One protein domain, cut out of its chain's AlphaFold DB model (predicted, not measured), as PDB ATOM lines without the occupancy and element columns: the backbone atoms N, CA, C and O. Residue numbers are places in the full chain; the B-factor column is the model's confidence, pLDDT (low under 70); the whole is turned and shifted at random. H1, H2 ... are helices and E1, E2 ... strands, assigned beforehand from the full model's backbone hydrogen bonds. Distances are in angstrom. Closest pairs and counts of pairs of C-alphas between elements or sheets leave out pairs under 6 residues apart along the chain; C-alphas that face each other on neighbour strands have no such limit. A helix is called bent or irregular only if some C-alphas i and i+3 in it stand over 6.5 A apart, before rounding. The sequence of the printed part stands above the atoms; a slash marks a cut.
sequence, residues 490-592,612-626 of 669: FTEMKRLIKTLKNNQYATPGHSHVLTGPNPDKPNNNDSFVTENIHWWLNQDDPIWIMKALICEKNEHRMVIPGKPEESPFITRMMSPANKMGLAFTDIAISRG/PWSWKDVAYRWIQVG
ATOM      1  N   PHE A 490       2.946 -50.399 128.628       83.62
ATOM      2  CA  PHE A 490       1.612 -50.292 129.215       83.62
ATOM      3  C   PHE A 490       0.686 -49.451 128.326       83.62
ATOM      4  O   PHE A 490      -0.419 -49.884 127.984       83.62
ATOM      5  N   THR A 491       1.152 -48.282 127.885       79.75
ATOM      6  CA  THR A 491       0.429 -47.411 126.950       79.75
ATOM      7  C   THR A 491       0.125 -48.115 125.625       79.75
ATOM      8  O   THR A 491      -0.998 -48.007 125.121       79.75
ATOM      9  N   GLU A 492       1.071 -48.877 125.075       75.50
ATOM     10  CA  GLU A 492       0.850 -49.626 123.832       75.50
ATOM     11  C   GLU A 492      -0.134 -50.789 124.005       75.50
ATOM     12  O   GLU A 492      -0.993 -50.998 123.148       75.50
ATOM     13  N   MET A 493      -0.118 -51.484 125.146       86.31
ATOM     14  CA  MET A 493      -1.128 -52.501 125.456       86.31
ATOM     15  C   MET A 493      -2.539 -51.894 125.585       86.31
ATOM     16  O   MET A 493      -3.519 -52.466 125.100       86.31
ATOM     17  N   LYS A 494      -2.675 -50.686 126.158       84.50
ATOM     18  CA  LYS A 494      -3.963 -49.962 126.159       84.50
ATOM     19  C   LYS A 494      -4.416 -49.604 124.742       84.50
ATOM     20  O   LYS A 494      -5.611 -49.681 124.445       84.50
ATOM     21  N   ARG A 495      -3.486 -49.215 123.861       75.69
ATOM     22  CA  ARG A 495      -3.776 -48.927 122.445       75.69
ATOM     23  C   ARG A 495      -4.231 -50.176 121.695       75.69
ATOM     24  O   ARG A 495      -5.218 -50.090 120.964       75.69
ATOM     25  N   LEU A 496      -3.592 -51.322 121.930       81.06
ATOM     26  CA  LEU A 496      -4.019 -52.620 121.406       81.06
ATOM     27  C   LEU A 496      -5.481 -52.904 121.763       81.06
ATOM     28  O   LEU A 496      -6.315 -53.108 120.886       81.06
ATOM     29  N   ILE A 497      -5.819 -52.839 123.051       83.31
ATOM     30  CA  ILE A 497      -7.174 -53.127 123.539       83.31
ATOM     31  C   ILE A 497      -8.209 -52.159 122.959       83.31
ATOM     32  O   ILE A 497      -9.292 -52.577 122.553       83.31
ATOM     33  N   LYS A 498      -7.879 -50.868 122.868       75.56
ATOM     34  CA  LYS A 498      -8.767 -49.875 122.251       75.56
ATOM     35  C   LYS A 498      -8.986 -50.148 120.759       75.56
ATOM     36  O   LYS A 498     -10.086 -49.941 120.255       75.56
ATOM     37  N   THR A 499      -7.957 -50.637 120.071       67.25
ATOM     38  CA  THR A 499      -8.046 -51.055 118.666       67.25
ATOM     39  C   THR A 499      -8.965 -52.270 118.529       67.25
ATOM     40  O   THR A 499      -9.856 -52.268 117.683       67.25
ATOM     41  N   LEU A 500      -8.848 -53.252 119.429       71.25
ATOM     42  CA  LEU A 500      -9.743 -54.414 119.462       71.25
ATOM     43  C   LEU A 500     -11.199 -54.049 119.734       71.25
ATOM     44  O   LEU A 500     -12.085 -54.590 119.077       71.25
ATOM     45  N   LYS A 501     -11.453 -53.106 120.650       70.12
ATOM     46  CA  LYS A 501     -12.803 -52.592 120.931       70.12
ATOM     47  C   LYS A 501     -13.478 -52.064 119.663       70.12
ATOM     48  O   LYS A 501     -14.632 -52.385 119.402       70.12
ATOM     49  N   ASN A 502     -12.755 -51.289 118.853       60.62
ATOM     50  CA  ASN A 502     -13.304 -50.700 117.627       60.62
ATOM     51  C   ASN A 502     -13.617 -51.752 116.550       60.62
ATOM     52  O   ASN A 502     -14.565 -51.574 115.791       60.62
ATOM     53  N   ASN A 503     -12.866 -52.855 116.519       57.41
ATOM     54  CA  ASN A 503     -13.032 -53.927 115.535       57.41
ATOM     55  C   ASN A 503     -14.121 -54.952 115.919       57.41
ATOM     56  O   ASN A 503     -14.494 -55.787 115.101       57.41
ATOM     57  N   GLN A 504     -14.650 -54.915 117.150       56.22
ATOM     58  CA  GLN A 504     -15.614 -55.905 117.651       56.22
ATOM     59  C   GLN A 504     -17.084 -55.660 117.275       56.22
ATOM     60  O   GLN A 504     -17.924 -56.512 117.562       56.22
ATOM     61  N   TYR A 505     -17.418 -54.555 116.605       45.50
ATOM     62  CA  TYR A 505     -18.810 -54.218 116.273       45.50
ATOM     63  C   TYR A 505     -19.488 -55.154 115.244       45.50
ATOM     64  O   TYR A 505     -20.667 -54.964 114.958       45.50
ATOM     65  N   ALA A 506     -18.802 -56.178 114.716       38.16
ATOM     66  CA  ALA A 506     -19.297 -56.997 113.602       38.16
ATOM     67  C   ALA A 506     -19.538 -58.500 113.887       38.16
ATOM     68  O   ALA A 506     -19.894 -59.221 112.959       38.16
ATOM     69  N   THR A 507     -19.413 -59.011 115.123       44.00
ATOM     70  CA  THR A 507     -19.721 -60.439 115.400       44.00
ATOM     71  C   THR A 507     -20.242 -60.704 116.821       44.00
ATOM     72  O   THR A 507     -19.492 -60.504 117.780       44.00
ATOM     73  N   PRO A 508     -21.461 -61.257 117.002       42.28
ATOM     74  CA  PRO A 508     -21.890 -61.846 118.269       42.28
ATOM     75  C   PRO A 508     -21.258 -63.241 118.399       42.28
ATOM     76  O   PRO A 508     -21.849 -64.242 118.007       42.28
ATOM     77  N   GLY A 509     -20.010 -63.315 118.872       47.88
ATOM     78  CA  GLY A 509     -19.237 -64.565 118.803       47.88
ATOM     79  C   GLY A 509     -18.235 -64.820 119.925       47.88
ATOM     80  O   GLY A 509     -17.351 -65.657 119.754       47.88
ATOM     81  N   HIS A 510     -18.320 -64.133 121.065       55.16
ATOM     82  CA  HIS A 510     -17.390 -64.381 122.169       55.16
ATOM     83  C   HIS A 510     -18.115 -64.817 123.444       55.16
ATOM     84  O   HIS A 510     -18.531 -63.998 124.256       55.16
ATOM     85  N   SER A 511     -18.231 -66.133 123.625       57.22
ATOM     86  CA  SER A 511     -18.775 -66.786 124.826       57.22
ATOM     87  C   SER A 511     -17.751 -66.949 125.958       57.22
ATOM     88  O   SER A 511     -18.072 -67.524 126.995       57.22
ATOM     89  N   HIS A 512     -16.516 -66.463 125.782       70.88
ATOM     90  CA  HIS A 512     -15.487 -66.569 126.812       70.88
ATOM     91  C   HIS A 512     -15.725 -65.535 127.917       70.88
ATOM     92  O   HIS A 512     -15.822 -64.332 127.649       70.88
ATOM     93  N   VAL A 513     -15.822 -66.022 129.152       84.38
ATOM     94  CA  VAL A 513     -16.014 -65.210 130.353       84.38
ATOM     95  C   VAL A 513     -14.689 -65.024 131.075       84.38
ATOM     96  O   VAL A 513     -13.878 -65.943 131.149       84.38
ATOM     97  N   LEU A 514     -14.476 -63.824 131.599       86.94
ATOM     98  CA  LEU A 514     -13.338 -63.491 132.443       86.94
ATOM     99  C   LEU A 514     -13.856 -62.984 133.783       86.94
ATOM    100  O   LEU A 514     -14.820 -62.220 133.850       86.94
ATOM    101  N   THR A 515     -13.180 -63.395 134.845       92.31
ATOM    102  CA  THR A 515     -13.330 -62.847 136.188       92.31
ATOM    103  C   THR A 515     -12.245 -61.806 136.416       92.31
ATOM    104  O   THR A 515     -11.076 -62.041 136.111       92.31
ATOM    105  N   GLY A 516     -12.618 -60.652 136.962       90.75
ATOM    106  CA  GLY A 516     -11.686 -59.566 137.258       90.75
ATOM    107  C   GLY A 516     -12.214 -58.613 138.332       90.75
ATOM    108  O   GLY A 516     -13.364 -58.746 138.757       90.75
ATOM    109  N   PRO A 517     -11.385 -57.663 138.803       90.50
ATOM    110  CA  PRO A 517     -11.811 -56.626 139.740       90.50
ATOM    111  C   PRO A 517     -12.989 -55.828 139.184       90.50
ATOM    112  O   PRO A 517     -12.989 -55.481 138.005       90.50
ATOM    113  N   ASN A 518     -13.975 -55.538 140.031       89.06
ATOM    114  CA  ASN A 518     -15.207 -54.879 139.614       89.06
ATOM    115  C   ASN A 518     -14.958 -53.388 139.266       89.06
ATOM    116  O   ASN A 518     -14.660 -52.610 140.181       89.06
ATOM    117  N   PRO A 519     -15.122 -52.970 137.994       86.56
ATOM    118  CA  PRO A 519     -14.972 -51.577 137.565       86.56
ATOM    119  C   PRO A 519     -15.913 -50.594 138.278       86.56
ATOM    120  O   PRO A 519     -15.518 -49.456 138.513       86.56
ATOM    121  N   ASP A 520     -17.106 -51.036 138.697       84.81
ATOM    122  CA  ASP A 520     -18.098 -50.213 139.412       84.81
ATOM    123  C   ASP A 520     -17.718 -49.968 140.880       84.81
ATOM    124  O   ASP A 520     -18.295 -49.118 141.564       84.81
ATOM    125  N   LYS A 521     -16.751 -50.732 141.403       86.19
ATOM    126  CA  LYS A 521     -16.250 -50.624 142.779       86.19
ATOM    127  C   LYS A 521     -14.719 -50.534 142.790       86.19
ATOM    128  O   LYS A 521     -14.064 -51.370 143.413       86.19
ATOM    129  N   PRO A 522     -14.128 -49.499 142.166       77.06
ATOM    130  CA  PRO A 522     -12.694 -49.447 141.876       77.06
ATOM    131  C   PRO A 522     -11.800 -49.377 143.122       77.06
ATOM    132  O   PRO A 522     -10.625 -49.725 143.046       77.06
ATOM    133  N   ASN A 523     -12.358 -48.964 144.265       82.19
ATOM    134  CA  ASN A 523     -11.653 -48.843 145.545       82.19
ATOM    135  C   ASN A 523     -11.812 -50.077 146.452       82.19
ATOM    136  O   ASN A 523     -11.330 -50.066 147.582       82.19
ATOM    137  N   ASN A 524     -12.516 -51.121 146.002       83.44
ATOM    138  CA  ASN A 524     -12.714 -52.349 146.767       83.44
ATOM    139  C   ASN A 524     -11.971 -53.515 146.102       83.44
ATOM    140  O   ASN A 524     -12.490 -54.151 145.184       83.44
ATOM    141  N   ASN A 525     -10.774 -53.813 146.608       73.19
ATOM    142  CA  ASN A 525      -9.894 -54.856 146.070       73.19
ATOM    143  C   ASN A 525     -10.446 -56.287 146.228       73.19
ATOM    144  O   ASN A 525      -9.969 -57.192 145.546       73.19
ATOM    145  N   ASP A 526     -11.471 -56.487 147.062       81.31
ATOM    146  CA  ASP A 526     -12.109 -57.790 147.281       81.31
ATOM    147  C   ASP A 526     -13.347 -58.010 146.393       81.31
ATOM    148  O   ASP A 526     -13.934 -59.094 146.386       81.31
ATOM    149  N   SER A 527     -13.753 -56.999 145.615       89.19
ATOM    150  CA  SER A 527     -14.918 -57.067 144.734       89.19
ATOM    151  C   SER A 527     -14.536 -57.546 143.334       89.19
ATOM    152  O   SER A 527     -13.830 -56.854 142.604       89.19
ATOM    153  N   PHE A 528     -15.083 -58.690 142.917       91.06
ATOM    154  CA  PHE A 528     -14.874 -59.272 141.589       91.06
ATOM    155  C   PHE A 528     -16.192 -59.384 140.829       91.06
ATOM    156  O   PHE A 528     -17.257 -59.508 141.434       91.06
ATOM    157  N   VAL A 529     -16.106 -59.349 139.506       92.50
ATOM    158  CA  VAL A 529     -17.224 -59.593 138.596       92.50
ATOM    159  C   VAL A 529     -16.775 -60.593 137.530       92.50
ATOM    160  O   VAL A 529     -15.598 -60.609 137.161       92.50
ATOM    161  N   THR A 530     -17.688 -61.452 137.081       92.06
ATOM    162  CA  THR A 530     -17.453 -62.432 136.015       92.06
ATOM    163  C   THR A 530     -18.371 -62.094 134.859       92.06
ATOM    164  O   THR A 530     -19.584 -62.210 134.983       92.06
ATOM    165  N   GLU A 531     -17.785 -61.670 133.747       90.81
ATOM    166  CA  GLU A 531     -18.522 -61.183 132.582       90.81
ATOM    167  C   GLU A 531     -17.874 -61.658 131.285       90.81
ATOM    168  O   GLU A 531     -16.712 -62.077 131.258       90.81
ATOM    169  N   ASN A 532     -18.628 -61.602 130.190       84.44
ATOM    170  CA  ASN A 532     -18.101 -61.943 128.871       84.44
ATOM    171  C   ASN A 532     -17.079 -60.900 128.376       84.44
ATOM    172  O   ASN A 532     -17.082 -59.737 128.782       84.44
ATOM    173  N   ILE A 533     -16.192 -61.309 127.467       78.44
ATOM    174  CA  ILE A 533     -15.120 -60.435 126.960       78.44
ATOM    175  C   ILE A 533     -15.636 -59.153 126.281       78.44
ATOM    176  O   ILE A 533     -14.943 -58.137 126.299       78.44
ATOM    177  N   HIS A 534     -16.847 -59.172 125.713       78.00
ATOM    178  CA  HIS A 534     -17.456 -57.994 125.093       78.00
ATOM    179  C   HIS A 534     -17.794 -56.929 126.144       78.00
ATOM    180  O   HIS A 534     -17.481 -55.754 125.965       78.00
ATOM    181  N   TRP A 535     -18.347 -57.343 127.286       85.62
ATOM    182  CA  TRP A 535     -18.582 -56.459 128.425       85.62
ATOM    183  C   TRP A 535     -17.274 -55.849 128.946       85.62
ATOM    184  O   TRP A 535     -17.206 -54.640 129.177       85.62
ATOM    185  N   TRP A 536     -16.205 -56.648 129.049       86.00
ATOM    186  CA  TRP A 536     -14.886 -56.168 129.478       86.00
ATOM    187  C   TRP A 536     -14.251 -55.167 128.502       86.00
ATOM    188  O   TRP A 536     -13.623 -54.205 128.940       86.00
ATOM    189  N   LEU A 537     -14.423 -55.354 127.190       81.94
ATOM    190  CA  LEU A 537     -13.933 -54.411 126.174       81.94
ATOM    191  C   LEU A 537     -14.751 -53.118 126.121       81.94
ATOM    192  O   LEU A 537     -14.226 -52.072 125.730       81.94
ATOM    193  N   ASN A 538     -16.011 -53.156 126.555       82.56
ATOM    194  CA  ASN A 538     -16.870 -51.979 126.594       82.56
ATOM    195  C   ASN A 538     -16.586 -51.024 127.752       82.56
ATOM    196  O   ASN A 538     -17.001 -49.871 127.656       82.56
ATOM    197  N   GLN A 539     -15.808 -51.437 128.753       85.25
ATOM    198  CA  GLN A 539     -15.405 -50.569 129.860       85.25
ATOM    199  C   GLN A 539     -14.675 -49.306 129.367       85.25
ATOM    200  O   GLN A 539     -14.013 -49.311 128.319       85.25
ATOM    201  N   ASP A 540     -14.810 -48.215 130.125       79.81
ATOM    202  CA  ASP A 540     -14.278 -46.896 129.754       79.81
ATOM    203  C   ASP A 540     -12.745 -46.871 129.702       79.81
ATOM    204  O   ASP A 540     -12.154 -46.257 128.809       79.81
ATOM    205  N   ASP A 541     -12.091 -47.583 130.625       83.50
ATOM    206  CA  ASP A 541     -10.637 -47.727 130.656       83.50
ATOM    207  C   ASP A 541     -10.204 -49.169 130.300       83.50
ATOM    208  O   ASP A 541     -10.553 -50.108 131.026       83.50
ATOM    209  N   PRO A 542      -9.374 -49.357 129.248       85.88
ATOM    210  CA  PRO A 542      -8.732 -50.632 128.912       85.88
ATOM    211  C   PRO A 542      -8.029 -51.354 130.070       85.88
ATOM    212  O   PRO A 542      -7.842 -52.568 130.014       85.88
ATOM    213  N   ILE A 543      -7.640 -50.644 131.131       89.69
ATOM    214  CA  ILE A 543      -6.986 -51.243 132.298       89.69
ATOM    215  C   ILE A 543      -7.838 -52.334 132.964       89.69
ATOM    216  O   ILE A 543      -7.287 -53.271 133.541       89.69
ATOM    217  N   TRP A 544      -9.170 -52.255 132.878       91.25
ATOM    218  CA  TRP A 544     -10.061 -53.225 133.519       91.25
ATOM    219  C   TRP A 544      -9.990 -54.598 132.864       91.25
ATOM    220  O   TRP A 544      -9.840 -55.599 133.563       91.25
ATOM    221  N   ILE A 545      -9.986 -54.657 131.531       89.94
ATOM    222  CA  ILE A 545      -9.773 -55.927 130.837       89.94
ATOM    223  C   ILE A 545      -8.330 -56.419 130.991       89.94
ATOM    224  O   ILE A 545      -8.125 -57.619 131.135       89.94
ATOM    225  N   MET A 546      -7.332 -55.528 131.062       92.00
ATOM    226  CA  MET A 546      -5.950 -55.931 131.377       92.00
ATOM    227  C   MET A 546      -5.873 -56.636 132.737       92.00
ATOM    228  O   MET A 546      -5.255 -57.692 132.840       92.00
ATOM    229  N   LYS A 547      -6.554 -56.099 133.760       91.38
ATOM    230  CA  LYS A 547      -6.680 -56.722 135.089       91.38
ATOM    231  C   LYS A 547      -7.432 -58.053 135.039       91.38
ATOM    232  O   LYS A 547      -7.025 -58.993 135.714       91.38
ATOM    233  N   ALA A 548      -8.508 -58.147 134.257       90.12
ATOM    234  CA  ALA A 548      -9.271 -59.385 134.099       90.12
ATOM    235  C   ALA A 548      -8.449 -60.488 133.403       90.12
ATOM    236  O   ALA A 548      -8.473 -61.633 133.845       90.12
ATOM    237  N   LEU A 549      -7.659 -60.142 132.377       89.75
ATOM    238  CA  LEU A 549      -6.802 -61.079 131.634       89.75
ATOM    239  C   LEU A 549      -5.743 -61.757 132.517       89.75
ATOM    240  O   LEU A 549      -5.437 -62.928 132.294       89.75
ATOM    241  N   ILE A 550      -5.208 -61.039 133.511       91.06
ATOM    242  CA  ILE A 550      -4.175 -61.542 134.438       91.06
ATOM    243  C   ILE A 550      -4.737 -62.037 135.776       91.06
ATOM    244  O   ILE A 550      -3.972 -62.424 136.657       91.06
ATOM    245  N   CYS A 551      -6.058 -62.000 135.972       89.06
ATOM    246  CA  CYS A 551      -6.659 -62.329 137.259       89.06
ATOM    247  C   CYS A 551      -6.524 -63.827 137.576       89.06
ATOM    248  O   CYS A 551      -6.942 -64.685 136.796       89.06
ATOM    249  N   GLU A 552      -6.000 -64.140 138.764       87.12
ATOM    250  CA  GLU A 552      -5.754 -65.515 139.221       87.12
ATOM    251  C   GLU A 552      -7.028 -66.309 139.533       87.12
ATOM    252  O   GLU A 552      -6.974 -67.531 139.623       87.12
ATOM    253  N   LYS A 553      -8.182 -65.640 139.660       85.44
ATOM    254  CA  LYS A 553      -9.482 -66.299 139.881       85.44
ATOM    255  C   LYS A 553     -10.051 -66.964 138.624       85.44
ATOM    256  O   LYS A 553     -11.071 -67.638 138.711       85.44
ATOM    257  N   ASN A 554      -9.425 -66.773 137.465       84.75
ATOM    258  CA  ASN A 554      -9.803 -67.485 136.251       84.75
ATOM    259  C   ASN A 554      -9.257 -68.918 136.292       84.75
ATOM    260  O   ASN A 554      -8.041 -69.109 136.270       84.75
ATOM    261  N   GLU A 555     -10.149 -69.916 136.288       73.31
ATOM    262  CA  GLU A 555      -9.793 -71.351 136.276       73.31
ATOM    263  C   GLU A 555      -8.869 -71.720 135.101       73.31
ATOM    264  O   GLU A 555      -7.984 -72.570 135.222       73.31
ATOM    265  N   HIS A 556      -9.028 -71.030 133.969       79.50
ATOM    266  CA  HIS A 556      -8.151 -71.124 132.808       79.50
ATOM    267  C   HIS A 556      -7.541 -69.755 132.515       79.50
ATOM    268  O   HIS A 556      -8.146 -68.911 131.853       79.50
ATOM    269  N   ARG A 557      -6.332 -69.518 133.038       80.88
ATOM    270  CA  ARG A 557      -5.629 -68.246 132.845       80.88
ATOM    271  C   ARG A 557      -5.316 -68.020 131.370       80.88
ATOM    272  O   ARG A 557      -4.579 -68.790 130.761       80.88
ATOM    273  N   MET A 558      -5.850 -66.931 130.823       80.94
ATOM    274  CA  MET A 558      -5.586 -66.507 129.448       80.94
ATOM    275  C   MET A 558      -4.207 -65.867 129.307       80.94
ATOM    276  O   MET A 558      -3.534 -66.066 128.297       80.94
ATOM    277  N   VAL A 559      -3.767 -65.143 130.335       89.00
ATOM    278  CA  VAL A 559      -2.431 -64.561 130.416       89.00
ATOM    279  C   VAL A 559      -1.731 -65.077 131.667       89.00
ATOM    280  O   VAL A 559      -2.290 -65.048 132.763       89.00
ATOM    281  N   ILE A 560      -0.495 -65.535 131.495       89.12
ATOM    282  CA  ILE A 560       0.408 -65.922 132.575       89.12
ATOM    283  C   ILE A 560       1.538 -64.884 132.608       89.12
ATOM    284  O   ILE A 560       2.399 -64.899 131.723       89.12
ATOM    285  N   PRO A 561       1.547 -63.957 133.589       89.44
ATOM    286  CA  PRO A 561       2.564 -62.912 133.670       89.44
ATOM    287  C   PRO A 561       3.992 -63.472 133.632       89.44
ATOM    288  O   PRO A 561       4.301 -64.464 134.289       89.44
ATOM    289  N   GLY A 562       4.861 -62.850 132.833       84.25
ATOM    290  CA  GLY A 562       6.250 -63.267 132.615       84.25
ATOM    291  C   GLY A 562       6.425 -64.454 131.664       84.25
ATOM    292  O   GLY A 562       7.557 -64.800 131.333       84.25
ATOM    293  N   LYS A 563       5.334 -65.084 131.205       88.81
ATOM    294  CA  LYS A 563       5.377 -66.330 130.431       88.81
ATOM    295  C   LYS A 563       4.507 -66.273 129.168       88.81
ATOM    296  O   LYS A 563       3.444 -66.903 129.110       88.81
ATOM    297  N   PRO A 564       4.934 -65.535 128.130       83.94
ATOM    298  CA  PRO A 564       4.152 -65.388 126.903       83.94
ATOM    299  C   PRO A 564       3.915 -66.723 126.179       83.94
ATOM    300  O   PRO A 564       2.800 -66.968 125.730       83.94
ATOM    301  N   GLU A 565       4.900 -67.625 126.156       84.12
ATOM    302  CA  GLU A 565       4.777 -68.941 125.498       84.12
ATOM    303  C   GLU A 565       3.852 -69.921 126.233       84.12
ATOM    304  O   GLU A 565       3.371 -70.887 125.650       84.12
ATOM    305  N   GLU A 566       3.567 -69.674 127.512       86.19
ATOM    306  CA  GLU A 566       2.603 -70.465 128.284       86.19
ATOM    307  C   GLU A 566       1.217 -69.793 128.316       86.19
ATOM    308  O   GLU A 566       0.278 -70.358 128.870       86.19
ATOM    309  N   SER A 567       1.060 -68.601 127.723       86.06
ATOM    310  CA  SER A 567      -0.177 -67.813 127.771       86.06
ATOM    311  C   SER A 567      -1.109 -68.139 126.591       86.06
ATOM    312  O   SER A 567      -0.781 -67.773 125.457       86.06
ATOM    313  N   PRO A 568      -2.303 -68.734 126.811       85.12
ATOM    314  CA  PRO A 568      -3.277 -69.023 125.749       85.12
ATOM    315  C   PRO A 568      -3.699 -67.803 124.922       85.12
ATOM    316  O   PRO A 568      -4.061 -67.939 123.751       85.12
ATOM    317  N   PHE A 569      -3.628 -66.604 125.500       82.31
ATOM    318  CA  PHE A 569      -3.822 -65.351 124.776       82.31
ATOM    319  C   PHE A 569      -2.855 -65.233 123.586       82.31
ATOM    320  O   PHE A 569      -3.289 -64.934 122.479       82.31
ATOM    321  N   ILE A 570      -1.577 -65.590 123.760       80.44
ATOM    322  CA  ILE A 570      -0.570 -65.585 122.689       80.44
ATOM    323  C   ILE A 570      -0.661 -66.845 121.826       80.44
ATOM    324  O   ILE A 570      -0.708 -66.760 120.598       80.44
ATOM    325  N   THR A 571      -0.682 -68.020 122.456       77.00
ATOM    326  CA  THR A 571      -0.492 -69.303 121.761       77.00
ATOM    327  C   THR A 571      -1.747 -69.833 121.079       77.00
ATOM    328  O   THR A 571      -1.645 -70.608 120.129       77.00
ATOM    329  N   ARG A 572      -2.938 -69.408 121.521       71.88
ATOM    330  CA  ARG A 572      -4.224 -69.863 120.980       71.88
ATOM    331  C   ARG A 572      -5.028 -68.739 120.339       71.88
ATOM    332  O   ARG A 572      -5.500 -68.934 119.225       71.88
ATOM    333  N   MET A 573      -5.197 -67.589 120.998       70.12
ATOM    334  CA  MET A 573      -6.015 -66.488 120.454       70.12
ATOM    335  C   MET A 573      -5.280 -65.647 119.408       70.12
ATOM    336  O   MET A 573      -5.869 -65.281 118.397       70.12
ATOM    337  N   MET A 574      -3.997 -65.363 119.635       69.19
ATOM    338  CA  MET A 574      -3.140 -64.611 118.708       69.19
ATOM    339  C   MET A 574      -2.285 -65.541 117.826       69.19
ATOM    340  O   MET A 574      -1.213 -65.169 117.332       69.19
ATOM    341  N   SER A 575      -2.740 -66.782 117.639       65.88
ATOM    342  CA  SER A 575      -2.087 -67.746 116.756       65.88
ATOM    343  C   SER A 575      -2.381 -67.403 115.295       65.88
ATOM    344  O   SER A 575      -3.533 -67.185 114.947       65.88
ATOM    345  N   PRO A 576      -1.400 -67.406 114.381       53.78
ATOM    346  CA  PRO A 576      -1.664 -67.126 112.965       53.78
ATOM    347  C   PRO A 576      -2.642 -68.125 112.310       53.78
ATOM    348  O   PRO A 576      -3.161 -67.856 111.233       53.78
ATOM    349  N   ALA A 577      -2.923 -69.260 112.958       53.84
ATOM    350  CA  ALA A 577      -3.820 -70.302 112.466       53.84
ATOM    351  C   ALA A 577      -5.327 -69.979 112.588       53.84
ATOM    352  O   ALA A 577      -6.154 -70.803 112.202       53.84
ATOM    353  N   ASN A 578      -5.725 -68.826 113.140       51.12
ATOM    354  CA  ASN A 578      -7.135 -68.446 113.268       51.12
ATOM    355  C   ASN A 578      -7.409 -66.970 112.910       51.12
ATOM    356  O   ASN A 578      -6.532 -66.115 113.002       51.12
ATOM    357  N   LYS A 579      -8.656 -66.668 112.487       52.31
ATOM    358  CA  LYS A 579      -9.092 -65.345 111.967       52.31
ATOM    359  C   LYS A 579      -8.710 -64.174 112.880       52.31
ATOM    360  O   LYS A 579      -8.373 -63.095 112.408       52.31
ATOM    361  N   MET A 580      -8.746 -64.408 114.190       55.56
ATOM    362  CA  MET A 580      -8.355 -63.437 115.204       55.56
ATOM    363  C   MET A 580      -6.838 -63.198 115.222       55.56
ATOM    364  O   MET A 580      -6.414 -62.049 115.256       55.56
ATOM    365  N   GLY A 581      -6.010 -64.241 115.139       55.34
ATOM    366  CA  GLY A 581      -4.560 -64.072 115.092       55.34
ATOM    367  C   GLY A 581      -4.048 -63.417 113.811       55.34
ATOM    368  O   GLY A 581      -3.063 -62.691 113.891       55.34
ATOM    369  N   LEU A 582      -4.748 -63.553 112.676       55.47
ATOM    370  CA  LEU A 582      -4.469 -62.766 111.464       55.47
ATOM    371  C   LEU A 582      -4.660 -61.259 111.708       55.47
ATOM    372  O   LEU A 582      -3.767 -60.480 111.387       55.47
ATOM    373  N   ALA A 583      -5.743 -60.848 112.377       56.09
ATOM    374  CA  ALA A 583      -5.961 -59.446 112.766       56.09
ATOM    375  C   ALA A 583      -4.875 -58.905 113.722       56.09
ATOM    376  O   ALA A 583      -4.634 -57.705 113.796       56.09
ATOM    377  N   PHE A 584      -4.185 -59.788 114.448       59.84
ATOM    378  CA  PHE A 584      -3.095 -59.423 115.354       59.84
ATOM    379  C   PHE A 584      -1.703 -59.400 114.713       59.84
ATOM    380  O   PHE A 584      -0.752 -58.955 115.362       59.84
ATOM    381  N   THR A 585      -1.577 -59.834 113.454       54.50
ATOM    382  CA  THR A 585      -0.345 -59.653 112.664       54.50
ATOM    383  C   THR A 585      -0.167 -58.219 112.158       54.50
ATOM    384  O   THR A 585       0.903 -57.861 111.672       54.50
ATOM    385  N   ASP A 586      -1.182 -57.369 112.342       55.44
ATOM    386  CA  ASP A 586      -1.107 -55.932 112.106       55.44
ATOM    387  C   ASP A 586      -0.007 -55.267 112.941       55.44
ATOM    388  O   ASP A 586       0.117 -55.491 114.144       55.44
ATOM    389  N   ILE A 587       0.764 -54.388 112.299       55.09
ATOM    390  CA  ILE A 587       1.817 -53.587 112.929       55.09
ATOM    391  C   ILE A 587       1.194 -52.567 113.903       55.09
ATOM    392  O   ILE A 587       0.536 -51.614 113.482       55.09
ATOM    393  N   ALA A 588       1.463 -52.729 115.198       53.31
ATOM    394  CA  ALA A 588       1.133 -51.798 116.276       53.31
ATOM    395  C   ALA A 588       1.896 -50.469 116.163       53.31
ATOM    396  O   ALA A 588       1.363 -49.398 116.460       53.31
ATOM    397  N   ILE A 589       3.148 -50.528 115.696       53.81
ATOM    398  CA  ILE A 589       4.049 -49.375 115.589       53.81
ATOM    399  C   ILE A 589       4.372 -49.139 114.114       53.81
ATOM    400  O   ILE A 589       5.289 -49.744 113.569       53.81
ATOM    401  N   SER A 590       3.621 -48.267 113.435       41.91
ATOM    402  CA  SER A 590       3.880 -47.942 112.024       41.91
ATOM    403  C   SER A 590       5.167 -47.121 111.863       41.91
ATOM    404  O   SER A 590       5.126 -45.901 111.698       41.91
ATOM    405  N   ARG A 591       6.318 -47.781 111.903       45.66
ATOM    406  CA  ARG A 591       7.565 -47.317 111.296       45.66
ATOM    407  C   ARG A 591       8.020 -48.471 110.407       45.66
ATOM    408  O   ARG A 591       8.164 -49.573 110.908       45.66
ATOM    409  N   GLY A 592       8.067 -48.259 109.090       38.94
ATOM    410  CA  GLY A 592       8.307 -49.325 108.103       38.94
ATOM    411  C   GLY A 592       9.582 -50.145 108.378       38.94
ATOM    412  O   GLY A 592      10.405 -49.727 109.192       38.94
ATOM    413  N   PRO A 612       9.407 -52.584 113.575       52.44
ATOM    414  CA  PRO A 612       7.975 -52.416 113.793       52.44
ATOM    415  C   PRO A 612       7.424 -53.617 114.555       52.44
ATOM    416  O   PRO A 612       7.618 -54.757 114.145       52.44
ATOM    417  N   TRP A 613       6.713 -53.367 115.651       60.12
ATOM    418  CA  TRP A 613       6.071 -54.431 116.423       60.12
ATOM    419  C   TRP A 613       4.665 -54.655 115.902       60.12
ATOM    420  O   TRP A 613       3.937 -53.688 115.683       60.12
ATOM    421  N   SER A 614       4.270 -55.912 115.733       68.81
ATOM    422  CA  SER A 614       2.868 -56.289 115.582       68.81
ATOM    423  C   SER A 614       2.098 -56.087 116.888       68.81
ATOM    424  O   SER A 614       2.675 -55.970 117.973       68.81
ATOM    425  N   TRP A 615       0.770 -56.066 116.813       74.62
ATOM    426  CA  TRP A 615      -0.073 -56.114 118.004       74.62
ATOM    427  C   TRP A 615       0.188 -57.372 118.838       74.62
ATOM    428  O   TRP A 615       0.148 -57.314 120.068       74.62
ATOM    429  N   LYS A 616       0.538 -58.485 118.182       78.88
ATOM    430  CA  LYS A 616       1.039 -59.686 118.851       78.88
ATOM    431  C   LYS A 616       2.342 -59.437 119.605       78.88
ATOM    432  O   LYS A 616       2.432 -59.854 120.753       78.88
ATOM    433  N   ASP A 617       3.305 -58.727 119.026       75.38
ATOM    434  CA  ASP A 617       4.581 -58.421 119.692       75.38
ATOM    435  C   ASP A 617       4.393 -57.490 120.893       75.38
ATOM    436  O   ASP A 617       5.041 -57.668 121.924       75.38
ATOM    437  N   VAL A 618       3.467 -56.529 120.799       79.69
ATOM    438  CA  VAL A 618       3.080 -55.677 121.934       79.69
ATOM    439  C   VAL A 618       2.497 -56.519 123.068       79.69
ATOM    440  O   VAL A 618       2.957 -56.404 124.202       79.69
ATOM    441  N   ALA A 619       1.533 -57.398 122.778       83.69
ATOM    442  CA  ALA A 619       0.969 -58.297 123.784       83.69
ATOM    443  C   ALA A 619       2.025 -59.248 124.362       83.69
ATOM    444  O   ALA A 619       2.109 -59.417 125.576       83.69
ATOM    445  N   TYR A 620       2.863 -59.832 123.504       84.25
ATOM    446  CA  TYR A 620       3.938 -60.736 123.892       84.25
ATOM    447  C   TYR A 620       4.893 -60.059 124.873       84.25
ATOM    448  O   TYR A 620       5.149 -60.590 125.952       84.25
ATOM    449  N   ARG A 621       5.372 -58.856 124.539       78.62
ATOM    450  CA  ARG A 621       6.301 -58.086 125.374       78.62
ATOM    451  C   ARG A 621       5.642 -57.575 126.646       78.62
ATOM    452  O   ARG A 621       6.276 -57.610 127.694       78.62
ATOM    453  N   TRP A 622       4.374 -57.164 126.593       89.81
ATOM    454  CA  TRP A 622       3.612 -56.814 127.793       89.81
ATOM    455  C   TRP A 622       3.548 -57.991 128.773       89.81
ATOM    456  O   TRP A 622       3.777 -57.804 129.966       89.81
ATOM    457  N   ILE A 623       3.337 -59.216 128.279       86.56
ATOM    458  CA  ILE A 623       3.378 -60.421 129.116       86.56
ATOM    459  C   ILE A 623       4.798 -60.703 129.601       86.56
ATOM    460  O   ILE A 623       4.990 -60.940 130.792       86.56
ATOM    461  N   GLN A 624       5.784 -60.635 128.706       84.25
ATOM    462  CA  GLN A 624       7.196 -60.897 128.990       84.25
ATOM    463  C   GLN A 624       7.735 -60.022 130.129       84.25
ATOM    464  O   GLN A 624       8.461 -60.516 130.984       84.25
ATOM    465  N   VAL A 625       7.341 -58.747 130.178       81.00
ATOM    466  CA  VAL A 625       7.759 -57.793 131.222       81.00
ATOM    467  C   VAL A 625       6.855 -57.806 132.465       81.00
ATOM    468  O   VAL A 625       6.919 -56.895 133.285       81.00
ATOM    469  N   GLY A 626       6.013 -58.832 132.629       84.94
ATOM    470  CA  GLY A 626       5.234 -59.046 133.854       84.94
ATOM    471  C   GLY A 626       3.872 -58.351 133.896       84.94
ATOM    472  O   GLY A 626       3.322 -58.173 134.978       84.94
TER     473      GLY A 626
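AT A GLANCE: This is residues 490 to 592 and 612 to 626 of the 669 residues of the protein "Tyrosinase_Cu-bd domain-containing protein" of Rhizophagus clarus (UniProt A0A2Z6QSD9). One long helix, H1, stands between two small groups: on one side a hairpin of two strands, E1 and E2, with the helical hairpin H2 and H3 packed on it, chiefly on E1, and on the other side H6 with the short helices H4 and H5. The named elements of the two groups are apart from each other, and the long unnamed stretch 550 to 567 leads from H3 across to H4. The printed part has 118 residues, with six named helices and two named strands in the order H1, E1, E2, H2, H3, H4, H5, H6; the sheet E1 - E2 is antiparallel and the class is mostly helix. The whole is compact, with a radius of gyration of the C-alphas of 13.9 A, and spans 44 by 32 by 25 A.

HOW THE PARTS SIT: E1, residues 513 to 517, and E2, residues 528 to 532, form an antiparallel hairpin at 151 degrees; N 514 and O 531 are 2.9 A apart, N 529 and O 516 2.9 A. The closest C-alphas of E1 and H3, residues 543 to 549, are those of Gly 516 and Ala 548, 4.0 A apart. H3 and H2, residues 533 to 538, touch at Ile 545 and Trp 536, whose C-alphas are 5.3 A apart; they form a helical hairpin, opposite ways at a shallow tilt of 3 degrees. H1, residues 490 to 506, touches H2 with its residues 497 to 504 alone, about perpendicular at 76 degrees; the closest C-alphas are those of Lys 501 and Leu 537, 5.7 A. With residues 490 to 496 alone H1 touches H6, residues 615 to 624, opposite ways at a steep tilt of 44 degrees; the closest C-alphas are those of Leu 496 and Trp 615, 6.3 A. H4, residues 568 to 573, and H6 only just touch, with 3 pairs of C-alphas within 8 A, the closest those of Ile 570 and Tyr 620, 6.7 A. H5, residues 579 to 583, is close to H4 but not clearly touching, with C-alphas 581 and 573 6.1 A apart at the closest; H5 and H6 are near each other. Helix packing is part aligned, part crossed: 2 of 4 touching pairs are at a shallow tilt. Each O i to N i+4 pair is within hydrogen-bond range in H2, H3, H5 and H6, against 11 of 13 in H1 and 1 of 2 in H4.

IN THESE COORDINATES: E1 and E2 are each 13.4 A long from first to last C-alpha. H1 begins at C-alpha 490 (1.612, -50.292, 129.215) and is 26.9 A long; it is irregular, with C-alphas 503 and 506 7.2 A apart. H2 is 8.6 A, H3 9.9 A, H4 6.5 A and H5 6.7 A long. H6, 14.0 A, ends at C-alpha 624 (7.196, -60.897, 128.990).

THE WHOLE: The C-alphas farthest apart are those of Asp 526 and Gly 592, 45.0 A. Residues 593 to 611 are not printed, and C-alphas 592 and 612 are 6.5 A apart across the cut. The link H3 to H4 is long. Mean pLDDT of the printed part is 75.3; residue 499 and residues 502 to 511, 574 to 592 and 612 to 614 are under 70.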